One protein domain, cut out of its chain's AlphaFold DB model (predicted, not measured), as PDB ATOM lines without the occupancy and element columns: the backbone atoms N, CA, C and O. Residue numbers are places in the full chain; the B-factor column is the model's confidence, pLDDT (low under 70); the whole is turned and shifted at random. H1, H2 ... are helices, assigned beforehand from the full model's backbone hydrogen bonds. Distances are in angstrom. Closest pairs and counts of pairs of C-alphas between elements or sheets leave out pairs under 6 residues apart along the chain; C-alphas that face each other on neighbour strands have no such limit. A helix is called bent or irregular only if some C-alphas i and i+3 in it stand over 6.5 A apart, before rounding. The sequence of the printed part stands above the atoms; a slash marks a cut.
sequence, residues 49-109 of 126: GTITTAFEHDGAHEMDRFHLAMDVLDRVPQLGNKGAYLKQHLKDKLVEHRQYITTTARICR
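What this domain is: This is residues 49 to 109 of the 126 residues of the protein "XFP_C domain-containing protein" of Hymenobacter sp. BRD128 (UniProt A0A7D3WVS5). A long helical hairpin: H3 makes one side, and short H1 and then H2 make the other, folding back at residues 75 to 81, which stick out at one end. The 61 printed residues hold three named helices, H1, H2, H3, and no named strand, class all helix. The whole is only just loose, close to compact, radius of gyration of the C-alphas 13.1 A, and elongated, spanning 39 by 21 by 13 A.

Where its parts are: H1, residues 54 to 60, begins at C-alpha (-42.696, -20.102, 21.472). H2, residues 65 to 75, is 15.6 A long. H3, residues 77 to 104, is 37.6 A long and ends at C-alpha (-28.158, -14.866, 19.504). It is irregular, C-alphas 78 and 81 being 9.2 A apart, with a kink of 60 degrees near residue 84.

How they stand to each other: H1 and H2 are close but not clearly touching, their closest C-alphas, Gly 59 and His 67, 7.6 A apart; they run the same way at a tilt of 36 degrees, only just steep. H2 and H3, a hairpin, touch, their closest C-alphas, Leu 73 and Gly 83, 5.7 A apart, at a shallow tilt of 23 degrees, opposite ways. H1 and H3 are near each other. Every O i to N i+4 pair is within hydrogen-bond range in H1 and H2, and 22 of 24 in H3.

The domain as a whole: The farthest C-alphas, Ile 51 and Gln 78, are 39.5 A apart. The printed part has no cut, and both links are tight. pLDDT is under 70 at residues 49 to 62 and 105 to 109.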
ATOM      1  N   GLY A  49     -46.117 -15.899  32.236       48.81
ATOM      2  CA  GLY A  49     -46.275 -15.146  30.991       48.81
ATOM      3  C   GLY A  49     -45.179 -14.096  30.838       48.81
ATOM      4  O   GLY A  49     -45.224 -13.060  31.490       48.81
ATOM      5  N   THR A  50     -44.202 -14.335  29.962       52.75
ATOM      6  CA  THR A  50     -43.237 -13.320  29.498       52.75
ATOM      7  C   THR A  50     -43.201 -13.343  27.970       52.75
ATOM      8  O   THR A  50     -43.360 -14.411  27.376       52.75
ATOM      9  N   ILE A  51     -43.000 -12.187  27.319       56.19
ATOM     10  CA  ILE A  51     -42.799 -12.117  25.862       56.19
ATOM     11  C   ILE A  51     -41.480 -12.831  25.541       56.19
ATOM     12  O   ILE A  51     -40.401 -12.264  25.683       56.19
ATOM     13  N   THR A  52     -41.578 -14.102  25.164       63.53
ATOM     14  CA  THR A  52     -40.449 -14.990  24.859       63.53
ATOM     15  C   THR A  52     -40.757 -15.785  23.595       63.53
ATOM     16  O   THR A  52     -41.861 -15.717  23.047       63.53
ATOM     17  N   THR A  53     -39.771 -16.511  23.074       65.00
ATOM     18  CA  THR A  53     -39.994 -17.365  21.899       65.00
ATOM     19  C   THR A  53     -40.968 -18.506  22.224       65.00
ATOM     20  O   THR A  53     -41.019 -18.969  23.358       65.00
ATOM     21  N   ALA A  54     -41.720 -19.020  21.239       63.34
ATOM     22  CA  ALA A  54     -42.696 -20.102  21.472       63.34
ATOM     23  C   ALA A  54     -42.078 -21.341  22.152       63.34
ATOM     24  O   ALA A  54     -42.703 -21.969  22.997       63.34
ATOM     25  N   PHE A  55     -40.817 -21.655  21.838       63.62
ATOM     26  CA  PHE A  55     -40.103 -22.743  22.501       63.62
ATOM     27  C   PHE A  55     -39.764 -22.429  23.967       63.62
ATOM     28  O   PHE A  55     -39.803 -23.322  24.804       63.62
ATOM     29  N   GLU A  56     -39.414 -21.185  24.297       65.50
ATOM     30  CA  GLU A  56     -39.211 -20.778  25.694       65.50
ATOM     31  C   GLU A  56     -40.519 -20.749  26.474       65.50
ATOM     32  O   GLU A  56     -40.522 -21.143  27.634       65.50
ATOM     33  N   HIS A  57     -41.622 -20.363  25.831       64.12
ATOM     34  CA  HIS A  57     -42.957 -20.439  26.413       64.12
ATOM     35  C   HIS A  57     -43.328 -21.889  26.768       64.12
ATOM     36  O   HIS A  57     -43.625 -22.188  27.923       64.12
ATOM     37  N   ASP A  58     -43.201 -22.818  25.815       63.81
ATOM     38  CA  ASP A  58     -43.443 -24.244  26.069       63.81
ATOM     39  C   ASP A  58     -42.450 -24.817  27.095       63.81
ATOM     40  O   ASP A  58     -42.818 -25.646  27.927       63.81
ATOM     41  N   GLY A  59     -41.194 -24.362  27.075       61.16
ATOM     42  CA  GLY A  59     -40.164 -24.764  28.032       61.16
ATOM     43  C   GLY A  59     -40.414 -24.267  29.456       61.16
ATOM     44  O   GLY A  59     -40.148 -25.006  30.403       61.16
ATOM     45  N   ALA A  60     -40.964 -23.062  29.630       61.81
ATOM     46  CA  ALA A  60     -41.389 -22.530  30.929       61.81
ATOM     47  C   ALA A  60     -42.537 -23.362  31.525       61.81
ATOM     48  O   ALA A  60     -42.605 -23.611  32.730       61.81
ATOM     49  N   HIS A  61     -43.405 -23.894  30.665       66.50
ATOM     50  CA  HIS A  61     -44.479 -24.796  31.075       66.50
ATOM     51  C   HIS A  61     -44.056 -26.271  31.157       66.50
ATOM     52  O   HIS A  61     -44.874 -27.115  31.523       66.50
ATOM     53  N   GLU A  62     -42.789 -26.599  30.871       69.94
ATOM     54  CA  GLU A  62     -42.288 -27.980  30.741       69.94
ATOM     55  C   GLU A  62     -43.116 -28.820  29.743       69.94
ATOM     56  O   GLU A  62     -43.262 -30.035  29.887       69.94
ATOM     57  N   MET A  63     -43.697 -28.158  28.742       77.06
ATOM     58  CA  MET A  63     -44.533 -28.744  27.693       77.06
ATOM     59  C   MET A  63     -43.768 -28.965  26.387       77.06
ATOM     60  O   MET A  63     -44.307 -29.564  25.456       77.06
ATOM     61  N   ASP A  64     -42.514 -28.518  26.298       80.38
ATOM     62  CA  ASP A  64     -41.717 -28.783  25.111       80.38
ATOM     63  C   ASP A  64     -41.371 -30.276  24.973       80.38
ATOM     64  O   ASP A  64     -41.325 -31.056  25.932       80.38
ATOM     65  N   ARG A  65     -41.090 -30.681  23.732       82.75
ATOM     66  CA  ARG A  65     -40.792 -32.073  23.358       82.75
ATOM     67  C   ARG A  65     -39.670 -32.729  24.170       82.75
ATOM     68  O   ARG A  65     -39.682 -33.950  24.296       82.75
ATOM     69  N   PHE A  66     -38.695 -31.973  24.681       85.75
ATOM     70  CA  PHE A  66     -37.607 -32.530  25.481       85.75
ATOM     71  C   PHE A  66     -38.102 -32.868  26.885       85.75
ATOM     72  O   PHE A  66     -37.822 -33.968  27.359       85.75
ATOM     73  N   HIS A  67     -38.885 -31.989  27.517       85.56
ATOM     74  CA  HIS A  67     -39.507 -32.287  28.812       85.56
ATOM     75  C   HIS A  67     -40.481 -33.462  28.714       85.56
ATOM     76  O   HIS A  67     -40.393 -34.381  29.527       85.56
ATOM     77  N   LEU A  68     -41.315 -33.507  27.670       88.12
ATOM     78  CA  LEU A  68     -42.213 -34.641  27.432       88.12
ATOM     79  C   LEU A  68     -41.443 -35.954  27.231       88.12
ATOM     80  O   LEU A  68     -41.807 -36.979  27.804       88.12
ATOM     81  N   ALA A  69     -40.350 -35.938  26.463       88.81
ATOM     82  CA  ALA A  69     -39.515 -37.121  26.273       88.81
ATOM     83  C   ALA A  69     -38.852 -37.572  27.583       88.81
ATOM     84  O   ALA A  69     -38.867 -38.760  27.897       88.81
ATOM     85  N   MET A  70     -38.308 -36.644  28.375       88.69
ATOM     86  CA  MET A  70     -37.733 -36.967  29.686       88.69
ATOM     87  C   MET A  70     -38.776 -37.553  30.644       88.69
ATOM     88  O   MET A  70     -38.468 -38.500  31.365       88.69
ATOM     89  N   ASP A  71     -40.012 -37.054  30.609       88.69
ATOM     90  CA  ASP A  71     -41.117 -37.585  31.408       88.69
ATOM     91  C   ASP A  71     -41.469 -39.032  31.058       88.69
ATOM     92  O   ASP A  71     -41.788 -39.817  31.957       88.69
ATOM     93  N   VAL A  72     -41.410 -39.388  29.770       89.94
ATOM     94  CA  VAL A  72     -41.576 -40.776  29.319       89.94
ATOM     95  C   VAL A  72     -40.453 -41.641  29.883       89.94
ATOM     96  O   VAL A  72     -40.721 -42.714  30.420       89.94
ATOM     97  N   LEU A  73     -39.202 -41.174  29.802       89.38
ATOM     98  CA  LEU A  73     -38.040 -41.926  30.290       89.38
ATOM     99  C   LEU A  73     -38.139 -42.242  31.785       89.38
ATOM    100  O   LEU A  73     -37.788 -43.347  32.191       89.38
ATOM    101  N   ASP A  74     -38.670 -41.318  32.584       87.38
ATOM    102  CA  ASP A  74     -38.843 -41.510  34.029       87.38
ATOM    103  C   ASP A  74     -39.937 -42.521  34.391       87.38
ATOM    104  O   ASP A  74     -39.926 -43.086  35.482       87.38
ATOM    105  N   ARG A  75     -40.877 -42.771  33.477       86.94
ATOM    106  CA  ARG A  75     -42.055 -43.623  33.709       86.94
ATOM    107  C   ARG A  75     -41.959 -44.988  33.042       86.94
ATOM    108  O   ARG A  75     -42.800 -45.849  33.287       86.94
ATOM    109  N   VAL A  76     -40.930 -45.205  32.225       87.69
ATOM    110  CA  VAL A  76     -40.657 -46.479  31.554       87.69
ATOM    111  C   VAL A  76     -39.338 -47.051  32.089       87.69
ATOM    112  O   VAL A  76     -38.303 -46.981  31.420       87.69
ATOM    113  N   PRO A  77     -39.345 -47.666  33.292       77.19
ATOM    114  CA  PRO A  77     -38.128 -48.164  33.945       77.19
ATOM    115  C   PRO A  77     -37.413 -49.257  33.135       77.19
ATOM    116  O   PRO A  77     -36.215 -49.474  33.297       77.19
ATOM    117  N   GLN A  78     -38.125 -49.898  32.204       84.00
ATOM    118  CA  GLN A  78     -37.597 -50.907  31.278       84.00
ATOM    119  C   GLN A  78     -36.451 -50.384  30.389       84.00
ATOM    120  O   GLN A  78     -35.699 -51.176  29.828       84.00
ATOM    121  N   LEU A  79     -36.287 -49.061  30.262       80.94
ATOM    122  CA  LEU A  79     -35.213 -48.446  29.476       80.94
ATOM    123  C   LEU A  79     -33.850 -48.441  30.192       80.94
ATOM    124  O   LEU A  79     -32.818 -48.295  29.527       80.94
ATOM    125  N   GLY A  80     -33.828 -48.612  31.520       81.75
ATOM    126  CA  GLY A  80     -32.611 -48.712  32.331       81.75
ATOM    127  C   GLY A  80     -31.544 -47.658  31.993       81.75
ATOM    128  O   GLY A  80     -31.836 -46.477  31.792       81.75
ATOM    129  N   ASN A  81     -30.288 -48.098  31.867       84.44
ATOM    130  CA  ASN A  81     -29.137 -47.219  31.604       84.44
ATOM    131  C   ASN A  81     -29.228 -46.455  30.270       84.44
ATOM    132  O   ASN A  81     -28.717 -45.340  30.167       84.44
ATOM    133  N   LYS A  82     -29.895 -47.019  29.252       84.88
ATOM    134  CA  LYS A  82     -30.099 -46.329  27.965       84.88
ATOM    135  C   LYS A  82     -31.014 -45.119  28.134       84.88
ATOM    136  O   LYS A  82     -30.753 -44.069  27.550       84.88
ATOM    137  N   GLY A  83     -32.045 -45.257  28.970       86.81
ATOM    138  CA  GLY A  83     -32.928 -44.156  29.341       86.81
ATOM    139  C   GLY A  83     -32.176 -43.046  30.075       86.81
ATOM    140  O   GLY A  83     -32.323 -41.880  29.725       86.81
ATOM    141  N   ALA A  84     -31.299 -43.401  31.019       87.06
ATOM    142  CA  ALA A  84     -30.491 -42.425  31.752       87.06
ATOM    143  C   ALA A  84     -29.559 -41.613  30.831       87.06
ATOM    144  O   ALA A  84     -29.514 -40.387  30.929       87.06
ATOM    145  N   TYR A  85     -28.868 -42.281  29.899       90.38
ATOM    146  CA  TYR A  85     -28.007 -41.608  28.921       90.38
ATOM    147  C   TYR A  85     -28.799 -40.651  28.023       90.38
ATOM    148  O   TYR A  85     -28.423 -39.490  27.860       90.38
ATOM    149  N   LEU A  86     -29.931 -41.112  27.479       90.19
ATOM    150  CA  LEU A  86     -30.779 -40.271  26.640       90.19
ATOM    151  C   LEU A  86     -31.328 -39.075  27.426       90.19
ATOM    152  O   LEU A  86     -31.313 -37.958  26.921       90.19
ATOM    153  N   LYS A  87     -31.746 -39.277  28.680       89.00
ATOM    154  CA  LYS A  87     -32.210 -38.192  29.548       89.00
ATOM    155  C   LYS A  87     -31.133 -37.126  29.734       89.00
ATOM    156  O   LYS A  87     -31.439 -35.941  29.643       89.00
ATOM    157  N   GLN A  88     -29.883 -37.532  29.960       90.44
ATOM    158  CA  GLN A  88     -28.770 -36.590  30.070       90.44
ATOM    159  C   GLN A  88     -28.565 -35.816  28.763       90.44
ATOM    160  O   GLN A  88     -28.515 -34.592  28.784       90.44
ATOM    161  N   HIS A  89     -28.569 -36.509  27.623       89.44
ATOM    162  CA  HIS A  89     -28.434 -35.867  26.317       89.44
ATOM    163  C   HIS A  89     -29.531 -34.817  26.049       89.44
ATOM    164  O   HIS A  89     -29.250 -33.738  25.528       89.44
ATOM    165  N   LEU A  90     -30.782 -35.103  26.430       88.56
ATOM    166  CA  LEU A  90     -31.895 -34.154  26.293       88.56
ATOM    167  C   LEU A  90     -31.714 -32.923  27.199       88.56
ATOM    168  O   LEU A  90     -32.003 -31.806  26.768       88.56
ATOM    169  N   LYS A  91     -31.192 -33.099  28.421       87.88
ATOM    170  CA  LYS A  91     -30.857 -31.980  29.319       87.88
ATOM    171  C   LYS A  91     -29.762 -31.094  28.738       87.88
ATOM    172  O   LYS A  91     -29.906 -29.875  28.746       87.88
ATOM    173  N   ASP A  92     -28.708 -31.695  28.195       88.69
ATOM    174  CA  ASP A  92     -27.606 -30.950  27.586       88.69
ATOM    175  C   ASP A  92     -28.110 -30.118  26.394       88.69
ATOM    176  O   ASP A  92     -27.757 -28.948  26.250       88.69
ATOM    177  N   LYS A  93     -29.035 -30.674  25.597       85.00
ATOM    178  CA  LYS A  93     -29.701 -29.956  24.498       85.00
ATOM    179  C   LYS A  93     -30.556 -28.781  24.971       85.00
ATOM    180  O   LYS A  93     -30.559 -27.744  24.312       85.00
ATOM    181  N   LEU A  94     -31.256 -28.909  26.099       83.69
ATOM    182  CA  LEU A  94     -32.005 -27.795  26.693       83.69
ATOM    183  C   LEU A  94     -31.075 -26.663  27.150       83.69
ATOM    184  O   LEU A  94     -31.390 -25.491  26.939       83.69
ATOM    185  N   VAL A  95     -29.923 -27.002  27.736       85.38
ATOM    186  CA  VAL A  95     -28.907 -26.016  28.139       85.38
ATOM    187  C   VAL A  95     -28.323 -25.308  26.916       85.38
ATOM    188  O   VAL A  95     -28.322 -24.078  26.881       85.38
ATOM    189  N   GLU A  96     -27.909 -26.063  25.894       83.00
ATOM    190  CA  GLU A  96     -27.405 -25.528  24.620       83.00
ATOM    191  C   GLU A  96     -28.424 -24.571  23.986       83.00
ATOM    192  O   GLU A  96     -28.083 -23.479  23.532       83.00
ATOM    193  N   HIS A  97     -29.703 -24.949  24.007       78.38
ATOM    194  CA  HIS A  97     -30.783 -24.145  23.455       78.38
ATOM    195  C   HIS A  97     -30.991 -22.827  24.207       78.38
ATOM    196  O   HIS A  97     -31.111 -21.777  23.576       78.38
ATOM    197  N   ARG A  98     -31.025 -22.869  25.547       76.62
ATOM    198  CA  ARG A  98     -31.143 -21.660  26.376       76.62
ATOM    199  C   ARG A  98     -29.975 -20.714  26.120       76.62
ATOM    200  O   ARG A  98     -30.197 -19.539  25.853       76.62
ATOM    201  N   GLN A  99     -28.749 -21.240  26.104       81.25
ATOM    202  CA  GLN A  99     -27.550 -20.456  25.802       81.25
ATOM    203  C   GLN A  99     -27.621 -19.824  24.405       81.25
ATOM    204  O   GLN A  99     -27.381 -18.626  24.261       81.25
ATOM    205  N   TYR A 100     -28.019 -20.589  23.385       74.94
ATOM    206  CA  TYR A 100     -28.128 -20.088  22.014       74.94
ATOM    207  C   TYR A 100     -29.115 -18.921  21.884       74.94
ATOM    208  O   TYR A 100     -28.809 -17.935  21.207       74.94
ATOM    209  N   ILE A 101     -30.274 -19.011  22.544       70.94
ATOM    210  CA  ILE A 101     -31.270 -17.936  22.539       70.94
ATOM    211  C   ILE A 101     -30.737 -16.700  23.258       70.94
ATOM    212  O   ILE A 101     -30.805 -15.612  22.690       70.94
ATOM    213  N   THR A 102     -30.163 -16.850  24.458       73.75
ATOM    214  CA  THR A 102     -29.636 -15.710  25.223       73.75
ATOM    215  C   THR A 102     -28.519 -14.981  24.471       73.75
ATOM    216  O   THR A 102     -28.440 -13.759  24.528       73.75
ATOM    217  N   THR A 103     -27.667 -15.706  23.739       75.62
ATOM    218  CA  THR A 103     -26.542 -15.108  23.001       75.62
ATOM    219  C   THR A 103     -26.937 -14.549  21.631       75.62
ATOM    220  O   THR A 103     -26.380 -13.542  21.207       75.62
ATOM    221  N   THR A 104     -27.875 -15.185  20.921       70.06
ATOM    222  CA  THR A 104     -28.158 -14.866  19.504       70.06
ATOM    223  C   THR A 104     -29.486 -14.128  19.307       70.06
ATOM    224  O   THR A 104     -29.737 -13.624  18.215       70.06
ATOM    225  N   ALA A 105     -30.369 -14.102  20.314       61.78
ATOM    226  CA  ALA A 105     -31.755 -13.625  20.211       61.78
ATOM    227  C   ALA A 105     -32.542 -14.254  19.037       61.78
ATOM    228  O   ALA A 105     -33.479 -13.665  18.498       61.78
ATOM    229  N   ARG A 106     -32.152 -15.467  18.615       61.16
ATOM    230  CA  ARG A 106     -32.713 -16.178  17.459       61.16
ATOM    231  C   ARG A 106     -33.238 -17.542  17.884       61.16
ATOM    232  O   ARG A 106     -32.651 -18.208  18.731       61.16
ATOM    233  N   ILE A 107     -34.319 -17.974  17.243       59.78
ATOM    234  CA  ILE A 107     -34.938 -19.279  17.481       59.78
ATOM    235  C   ILE A 107     -33.926 -20.376  17.115       59.78
ATOM    236  O   ILE A 107     -33.341 -20.362  16.027       59.78
ATOM    237  N   CYS A 108     -33.677 -21.303  18.038       55.38
ATOM    238  CA  CYS A 108     -32.706 -22.374  17.842       55.38
ATOM    239  C   CYS A 108     -33.190 -23.389  16.786       55.38
ATOM    240  O   CYS A 108     -34.391 -23.533  16.542       55.38
ATOM    241  N   ARG A 109     -32.259 -24.161  16.203       52.16
ATOM    242  CA  ARG A 109     -32.501 -25.134  15.107       52.16
ATOM    243  C   ARG A 109     -33.589 -26.184  15.377       52.16
ATOM    244  O   ARG A 109     -34.038 -26.847  14.448       52.16
TER     245      ARG A 109